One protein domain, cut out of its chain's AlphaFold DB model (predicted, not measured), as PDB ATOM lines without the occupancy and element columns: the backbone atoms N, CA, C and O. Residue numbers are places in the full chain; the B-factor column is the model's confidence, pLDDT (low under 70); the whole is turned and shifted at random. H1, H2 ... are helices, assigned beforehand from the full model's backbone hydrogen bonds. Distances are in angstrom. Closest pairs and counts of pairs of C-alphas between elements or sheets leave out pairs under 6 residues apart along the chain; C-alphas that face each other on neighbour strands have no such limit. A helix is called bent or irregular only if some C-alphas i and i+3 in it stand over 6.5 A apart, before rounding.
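What this domain is: This is residues 10 to 69 of the 69 residues of an uncharacterized protein of Streptacidiphilus pinicola (UniProt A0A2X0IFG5). Two helices, H1 and H2, pack on each other as a slanting helical hairpin, and the long link between them, residues 27 to 53, runs out from one end as a loop and folds back. That loop makes much of the length. The printed part has 60 residues with two named helices, H1 then H2, and no named strand; its class is all helix. It is loose, with a radius of gyration of the C-alphas of 13.1 A, and elongated, spanning 41 by 24 by 16 A.

How they stand to each other: Look first at H1, residues 10 to 26, then past the long link at H2, residues 54 to 68. The two touch, their closest C-alphas being those of Ile 15 and Gln 64, 6.6 A apart. They run opposite ways at a steep tilt of 44 degrees, a helical hairpin. In both, every O i to N i+4 pair is within hydrogen-bond range.

Where its parts are: Find C-alpha 10 at (301.124, -135.279, 28.117); from there H1 runs 23.3 A to C-alpha 26. H1 is neither bent nor irregular, but only just: C-alphas 23 and 26 are 6.0 A apart. H2 runs 21.5 A from C-alpha 54 at (319.560, -142.104, 15.419) to C-alpha 68 at (302.499, -129.655, 19.454).

The domain as a whole: The two C-alphas farthest apart, those of Pro 39 and Asp 69, are 41.6 A apart. The printed part has no cut, and residue 69, the chain's last, is under pLDDT 70.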
ATOM      1  N   GLU A  10     302.090-134.625  29.014       97.06
ATOM      2  CA  GLU A  10     301.124-135.279  28.117       97.06
ATOM      3  C   GLU A  10     301.607-135.290  26.660       97.06
ATOM      4  O   GLU A  10     301.531-136.315  25.991       97.06
ATOM      5  N   ILE A  11     302.211-134.190  26.205       97.06
ATOM      6  CA  ILE A  11     302.787-134.078  24.865       97.06
ATOM      7  C   ILE A  11     304.021-134.972  24.732       97.06
ATOM      8  O   ILE A  11     304.198-135.624  23.705       97.06
ATOM      9  N   ALA A  12     304.857-135.052  25.773       96.25
ATOM     10  CA  ALA A  12     306.002-135.959  25.786       96.25
ATOM     11  C   ALA A  12     305.570-137.427  25.628       96.25
ATOM     12  O   ALA A  12     306.176-138.151  24.837       96.25
ATOM     13  N   LEU A  13     304.507-137.838  26.330       95.75
ATOM     14  CA  LEU A  13     303.942-139.183  26.224       95.75
ATOM     15  C   LEU A  13     303.410-139.466  24.812       95.75
ATOM     16  O   LEU A  13     303.747-140.493  24.234       95.75
ATOM     17  N   GLU A  14     302.645-138.542  24.223       97.00
ATOM     18  CA  GLU A  14     302.145-138.698  22.848       97.00
ATOM     19  C   GLU A  14     303.285-138.844  21.829       97.00
ATOM     20  O   GLU A  14     303.226-139.681  20.927       97.00
ATOM     21  N   ILE A  15     304.350-138.045  21.967       96.38
ATOM     22  CA  ILE A  15     305.527-138.140  21.094       96.38
ATOM     23  C   ILE A  15     306.210-139.502  21.265       96.38
ATOM     24  O   ILE A  15     306.589-140.119  20.269       96.38
ATOM     25  N   GLU A  16     306.371-139.981  22.500       95.12
ATOM     26  CA  GLU A  16     306.955-141.295  22.780       95.12
ATOM     27  C   GLU A  16     306.140-142.424  22.129       95.12
ATOM     28  O   GLU A  16     306.703-143.246  21.399       95.12
ATOM     29  N   GLU A  17     304.819-142.425  22.308       95.50
ATOM     30  CA  GLU A  17     303.913-143.415  21.714       95.50
ATOM     31  C   GLU A  17     303.966-143.406  20.179       95.50
ATOM     32  O   GLU A  17     304.024-144.469  19.545       95.50
ATOM     33  N   ASP A  18     304.015-142.223  19.567       96.62
ATOM     34  CA  ASP A  18     304.128-142.068  18.117       96.62
ATOM     35  C   ASP A  18     305.467-142.604  17.581       96.62
ATOM     36  O   ASP A  18     305.502-143.255  16.531       96.62
ATOM     37  N   ILE A  19     306.583-142.353  18.279       95.94
ATOM     38  CA  ILE A  19     307.908-142.865  17.890       95.94
ATOM     39  C   ILE A  19     307.950-144.389  17.999       95.94
ATOM     40  O   ILE A  19     308.416-145.061  17.075       95.94
ATOM     41  N   LEU A  20     307.430-144.947  19.092       95.25
ATOM     42  CA  LEU A  20     307.367-146.392  19.299       95.25
ATOM     43  C   LEU A  20     306.469-147.072  18.263       95.25
ATOM     44  O   LEU A  20     306.815-148.138  17.747       95.25
ATOM     45  N   THR A  21     305.343-146.446  17.921       95.12
ATOM     46  CA  THR A  21     304.455-146.912  16.854       95.12
ATOM     47  C   THR A  21     305.185-146.899  15.520       95.12
ATOM     48  O   THR A  21     305.283-147.946  14.886       95.12
ATOM     49  N   TRP A  22     305.798-145.775  15.144       96.81
ATOM     50  CA  TRP A  22     306.577-145.647  13.910       96.81
ATOM     51  C   TRP A  22     307.666-146.725  13.787       96.81
ATOM     52  O   TRP A  22     307.784-147.380  12.748       96.81
ATOM     53  N   TRP A  23     308.433-146.972  14.852       96.62
ATOM     54  CA  TRP A  23     309.436-148.037  14.864       96.62
ATOM     55  C   TRP A  23     308.830-149.419  14.610       96.62
ATOM     56  O   TRP A  23     309.379-150.195  13.827       96.62
ATOM     57  N   ARG A  24     307.704-149.742  15.251       93.12
ATOM     58  CA  ARG A  24     307.093-151.077  15.178       93.12
ATOM     59  C   ARG A  24     306.330-151.311  13.880       93.12
ATOM     60  O   ARG A  24     306.454-152.383  13.293       93.12
ATOM     61  N   THR A  25     305.520-150.348  13.453       94.88
ATOM     62  CA  THR A  25     304.588-150.517  12.331       94.88
ATOM     63  C   THR A  25     305.243-150.182  11.008       94.88
ATOM     64  O   THR A  25     305.164-150.973  10.071       94.88
ATOM     65  N   ASP A  26     305.925-149.041  10.941       95.75
ATOM     66  CA  ASP A  26     306.378-148.490   9.666       95.75
ATOM     67  C   ASP A  26     307.769-149.014   9.313       95.75
ATOM     68  O   ASP A  26     308.035-149.355   8.162       95.75
ATOM     69  N   LEU A  27     308.654-149.113  10.311       95.62
ATOM     70  CA  LEU A  27     310.001-149.664  10.132       95.62
ATOM     71  C   LEU A  27     310.077-151.178  10.387       95.62
ATOM     72  O   LEU A  27     311.088-151.804  10.068       95.62
ATOM     73  N   GLY A  28     309.030-151.781  10.963       95.19
ATOM     74  CA  GLY A  28     308.988-153.216  11.255       95.19
ATOM     75  C   GLY A  28     310.009-153.674  12.304       95.19
ATOM     76  O   GLY A  28     310.403-154.846  12.312       95.19
ATOM     77  N   LEU A  29     310.474-152.766  13.169       94.88
ATOM     78  CA  LEU A  29     311.460-153.076  14.198       94.88
ATOM     79  C   LEU A  29     310.830-153.901  15.317       94.88
ATOM     80  O   LEU A  29     309.710-153.657  15.768       94.88
ATOM     81  N   ARG A  30     311.578-154.901  15.784       90.44
ATOM     82  CA  ARG A  30     311.145-155.780  16.872       90.44
ATOM     83  C   ARG A  30     311.635-155.254  18.222       90.44
ATOM     84  O   ARG A  30     312.701-154.637  18.266       90.44
ATOM     85  N   PRO A  31     310.920-155.578  19.316       89.75
ATOM     86  CA  PRO A  31     311.442-155.447  20.669       89.75
ATOM     87  C   PRO A  31     312.876-155.961  20.785       89.75
ATOM     88  O   PRO A  31     313.176-157.060  20.306       89.75
ATOM     89  N   TYR A  32     313.741-155.183  21.433       91.12
ATOM     90  CA  TYR A  32     315.134-155.550  21.666       91.12
ATOM     91  C   TYR A  32     315.250-156.881  22.420       91.12
ATOM     92  O   TYR A  32     315.949-157.799  21.984       91.12
ATOM     93  N   LEU A  33     314.501-157.028  23.515       89.00
ATOM     94  CA  LEU A  33     314.361-158.294  24.222       89.00
ATOM     95  C   LEU A  33     312.965-158.870  24.011       89.00
ATOM     96  O   LEU A  33     311.949-158.174  24.048       89.00
ATOM     97  N   THR A  34     312.937-160.183  23.807       84.94
ATOM     98  CA  THR A  34     311.707-160.959  23.679       84.94
ATOM     99  C   THR A  34     311.478-161.780  24.937       84.94
ATOM    100  O   THR A  34     312.379-161.898  25.767       84.94
ATOM    101  N   ASN A  35     310.314-162.425  25.036       84.44
ATOM    102  CA  ASN A  35     309.992-163.301  26.168       84.44
ATOM    103  C   ASN A  35     311.070-164.364  26.405       84.44
ATOM    104  O   ASN A  35     311.377-164.677  27.549       84.44
ATOM    105  N   HIS A  36     311.695-164.853  25.333       83.62
ATOM    106  CA  HIS A  36     312.733-165.870  25.421       83.62
ATOM    107  C   HIS A  36     314.016-165.332  26.076       83.62
ATOM    108  O   HIS A  36     314.820-166.087  26.611       83.62
ATOM    109  N   HIS A  37     314.229-164.017  26.028       84.94
ATOM    110  CA  HIS A  37     315.391-163.355  26.616       84.94
ATOM    111  C   HIS A  37     315.165-162.943  28.078       84.94
ATOM    112  O   HIS A  37     316.127-162.569  28.745       84.94
ATOM    113  N   MET A  38     313.929-162.996  28.585       82.94
ATOM    114  CA  MET A  38     313.585-162.511  29.923       82.94
ATOM    115  C   MET A  38     313.128-163.675  30.816       82.94
ATOM    116  O   MET A  38     312.065-164.239  30.566       82.94
ATOM    117  N   PRO A  39     313.881-164.033  31.877       81.94
ATOM    118  CA  PRO A  39     313.528-165.132  32.787       81.94
ATOM    119  C   PRO A  39     312.128-165.018  33.405       81.94
ATOM    120  O   PRO A  39     311.474-166.020  33.672       81.94
ATOM    121  N   GLN A  40     311.666-163.789  33.620       88.31
ATOM    122  CA  GLN A  40     310.343-163.450  34.137       88.31
ATOM    123  C   GLN A  40     309.246-163.373  33.054       88.31
ATOM    124  O   GLN A  40     308.090-163.112  33.377       88.31
ATOM    125  N   GLY A  41     309.593-163.585  31.782       82.94
ATOM    126  CA  GLY A  41     308.741-163.317  30.623       82.94
ATOM    127  C   GLY A  41     308.675-161.830  30.240       82.94
ATOM    128  O   GLY A  41     309.288-160.976  30.879       82.94
ATOM    129  N   GLY A  42     307.921-161.520  29.179       84.56
ATOM    130  CA  GLY A  42     307.677-160.150  28.694       84.56
ATOM    131  C   GLY A  42     308.489-159.738  27.460       84.56
ATOM    132  O   GLY A  42     309.271-160.512  26.924       84.56
ATOM    133  N   TRP A  43     308.274-158.517  26.981       85.88
ATOM    134  CA  TRP A  43     309.022-157.907  25.877       85.88
ATOM    135  C   TRP A  43     309.463-156.512  26.297       85.88
ATOM    136  O   TRP A  43     308.764-155.861  27.074       85.88
ATOM    137  N   THR A  44     310.590-156.032  25.776       86.12
ATOM    138  CA  THR A  44     310.918-154.612  25.927       86.12
ATOM    139  C   THR A  44     310.030-153.767  25.028       86.12
ATOM    140  O   THR A  44     309.703-154.143  23.905       86.12
ATOM    141  N   GLU A  45     309.700-152.576  25.508       80.62
ATOM    142  CA  GLU A  45     309.104-151.524  24.691       80.62
ATOM    143  C   GLU A  45     310.068-151.091  23.568       80.62
ATOM    144  O   GLU A  45     309.679-150.889  22.417       80.62
ATOM    145  N   THR A  46     311.350-150.986  23.916       86.75
ATOM    146  CA  THR A  46     312.407-150.408  23.091       86.75
ATOM    147  C   THR A  46     312.951-151.377  22.044       86.75
ATOM    148  O   THR A  46     312.745-152.594  22.106       86.75
ATOM    149  N   VAL A  47     313.680-150.816  21.081       92.12
ATOM    150  CA  VAL A  47     314.356-151.520  19.984       92.12
ATOM    151  C   VAL A  47     315.877-151.440  20.155       92.12
ATOM    152  O   VAL A  47     316.372-150.695  21.001       92.12
ATOM    153  N   SER A  48     316.623-152.220  19.369       91.69
ATOM    154  CA  SER A  48     318.088-152.102  19.338       91.69
ATOM    155  C   SER A  48     318.509-150.737  18.795       91.69
ATOM    156  O   SER A  48     317.949-150.289  17.794       91.69
ATOM    157  N   GLU A  49     319.537-150.122  19.384       90.94
ATOM    158  CA  GLU A  49     320.148-148.900  18.841       90.94
ATOM    159  C   GLU A  49     320.689-149.133  17.421       90.94
ATOM    160  O   GLU A  49     320.454-148.323  16.530       90.94
ATOM    161  N   ASP A  50     321.307-150.293  17.176       93.44
ATOM    162  CA  ASP A  50     321.841-150.669  15.858       93.44
ATOM    163  C   ASP A  50     320.755-150.807  14.774       93.44
ATOM    164  O   ASP A  50     321.058-150.852  13.581       93.44
ATOM    165  N   SER A  51     319.486-150.906  15.179       93.50
ATOM    166  CA  SER A  51     318.348-151.054  14.272       93.50
ATOM    167  C   SER A  51     317.703-149.723  13.886       93.50
ATOM    168  O   SER A  51     316.800-149.726  13.047       93.50
ATOM    169  N   ILE A  52     318.117-148.604  14.489       94.31
ATOM    170  CA  ILE A  52     317.547-147.282  14.216       94.31
ATOM    171  C   ILE A  52     318.560-146.355  13.550       94.31
ATOM    172  O   ILE A  52     319.749-146.350  13.858       94.31
ATOM    173  N   ASP A  53     318.058-145.477  12.684       94.81
ATOM    174  CA  ASP A  53     318.781-144.256  12.350       94.81
ATOM    175  C   ASP A  53     318.546-143.237  13.478       94.81
ATOM    176  O   ASP A  53     317.459-142.664  13.634       94.81
ATOM    177  N   MET A  54     319.584-143.031  14.289       93.38
ATOM    178  CA  MET A  54     319.560-142.104  15.419       93.38
ATOM    179  C   MET A  54     319.274-140.660  14.981       93.38
ATOM    180  O   MET A  54     318.540-139.937  15.657       93.38
ATOM    181  N   ALA A  55     319.825-140.219  13.845       94.56
ATOM    182  CA  ALA A  55     319.619-138.859  13.358       94.56
ATOM    183  C   ALA A  55     318.174-138.665  12.887       94.56
ATOM    184  O   ALA A  55     317.540-137.673  13.257       94.56
ATOM    185  N   ALA A  56     317.628-139.631  12.144       95.69
ATOM    186  CA  ALA A  56     316.234-139.604  11.705       95.69
ATOM    187  C   ALA A  56     315.257-139.604  12.893       95.69
ATOM    188  O   ALA A  56     314.301-138.828  12.908       95.69
ATOM    189  N   THR A  57     315.536-140.415  13.918       95.62
ATOM    190  CA  THR A  57     314.738-140.468  15.153       95.62
ATOM    191  C   THR A  57     314.709-139.107  15.852       95.62
ATOM    192  O   THR A  57     313.635-138.586  16.151       95.62
ATOM    193  N   ILE A  58     315.872-138.476  16.048       95.31
ATOM    194  CA  ILE A  58     315.971-137.156  16.692       95.31
ATOM    195  C   ILE A  58     315.251-136.076  15.878       95.31
ATOM    196  O   ILE A  58     314.577-135.215  16.447       95.31
ATOM    197  N   ILE A  59     315.374-136.107  14.547       95.94
ATOM    198  CA  ILE A  59     314.664-135.172  13.662       95.94
ATOM    199  C   ILE A  59     313.150-135.332  13.813       95.94
ATOM    200  O   ILE A  59     312.438-134.326  13.865       95.94
ATOM    201  N   ARG A  60     312.652-136.569  13.904       95.62
ATOM    202  CA  ARG A  60     311.221-136.840  14.063       95.62
ATOM    203  C   ARG A  60     310.691-136.335  15.405       95.62
ATOM    204  O   ARG A  60     309.730-135.571  15.389       95.62
ATOM    205  N   ILE A  61     311.378-136.639  16.512       95.56
ATOM    206  CA  ILE A  61     311.043-136.130  17.857       95.56
ATOM    207  C   ILE A  61     310.919-134.600  17.837       95.56
ATOM    208  O   ILE A  61     309.885-134.049  18.202       95.56
ATOM    209  N   ARG A  62     311.936-133.906  17.310       95.50
ATOM    210  CA  ARG A  62     311.935-132.438  17.174       95.50
ATOM    211  C   ARG A  62     310.801-131.904  16.319       95.50
ATOM    212  O   ARG A  62     310.253-130.842  16.599       95.50
ATOM    213  N   SER A  63     310.494-132.604  15.233       95.38
ATOM    214  CA  SER A  63     309.428-132.195  14.324       95.38
ATOM    215  C   SER A  63     308.063-132.299  14.994       95.38
ATOM    216  O   SER A  63     307.215-131.458  14.721       95.38
ATOM    217  N   GLN A  64     307.859-133.294  15.861       95.62
ATOM    218  CA  GLN A  64     306.618-133.462  16.613       95.62
ATOM    219  C   GLN A  64     306.511-132.478  17.778       95.62
ATOM    220  O   GLN A  64     305.454-131.875  17.927       95.62
ATOM    221  N   ALA A  65     307.594-132.248  18.531       94.50
ATOM    222  CA  ALA A  65     307.628-131.243  19.598       94.50
ATOM    223  C   ALA A  65     307.182-129.867  19.074       94.50
ATOM    224  O   ALA A  65     306.186-129.320  19.524       94.50
ATOM    225  N   ARG A  66     307.790-129.399  17.977       92.88
ATOM    226  CA  ARG A  66     307.444-128.110  17.345       92.88
ATOM    227  C   ARG A  66     306.029-128.015  16.770       92.88
ATOM    228  O   ARG A  66     305.582-126.915  16.473       92.88
ATOM    229  N   GLN A  67     305.383-129.143  16.471       88.38
ATOM    230  CA  GLN A  67     304.009-129.166  15.947       88.38
ATOM    231  C   GLN A  67     302.962-129.140  17.062       88.38
ATOM    232  O   GLN A  67     301.798-128.859  16.778       88.38
ATOM    233  N   LYS A  68     303.365-129.500  18.283       80.06
ATOM    234  CA  LYS A  68     302.499-129.655  19.454       80.06
ATOM    235  C   LYS A  68     302.731-128.574  20.524       80.06
ATOM    236  O   LYS A  68     301.980-128.556  21.494       80.06
ATOM    237  N   ASP A  69     303.724-127.701  20.325       61.62
ATOM    238  CA  ASP A  69     303.908-126.416  21.025       61.62
ATOM    239  C   ASP A  69     302.867-125.367  20.590       61.62
ATOM    240  O   ASP A  69     302.379-124.614  21.466       61.62
TER     241      ASP A  69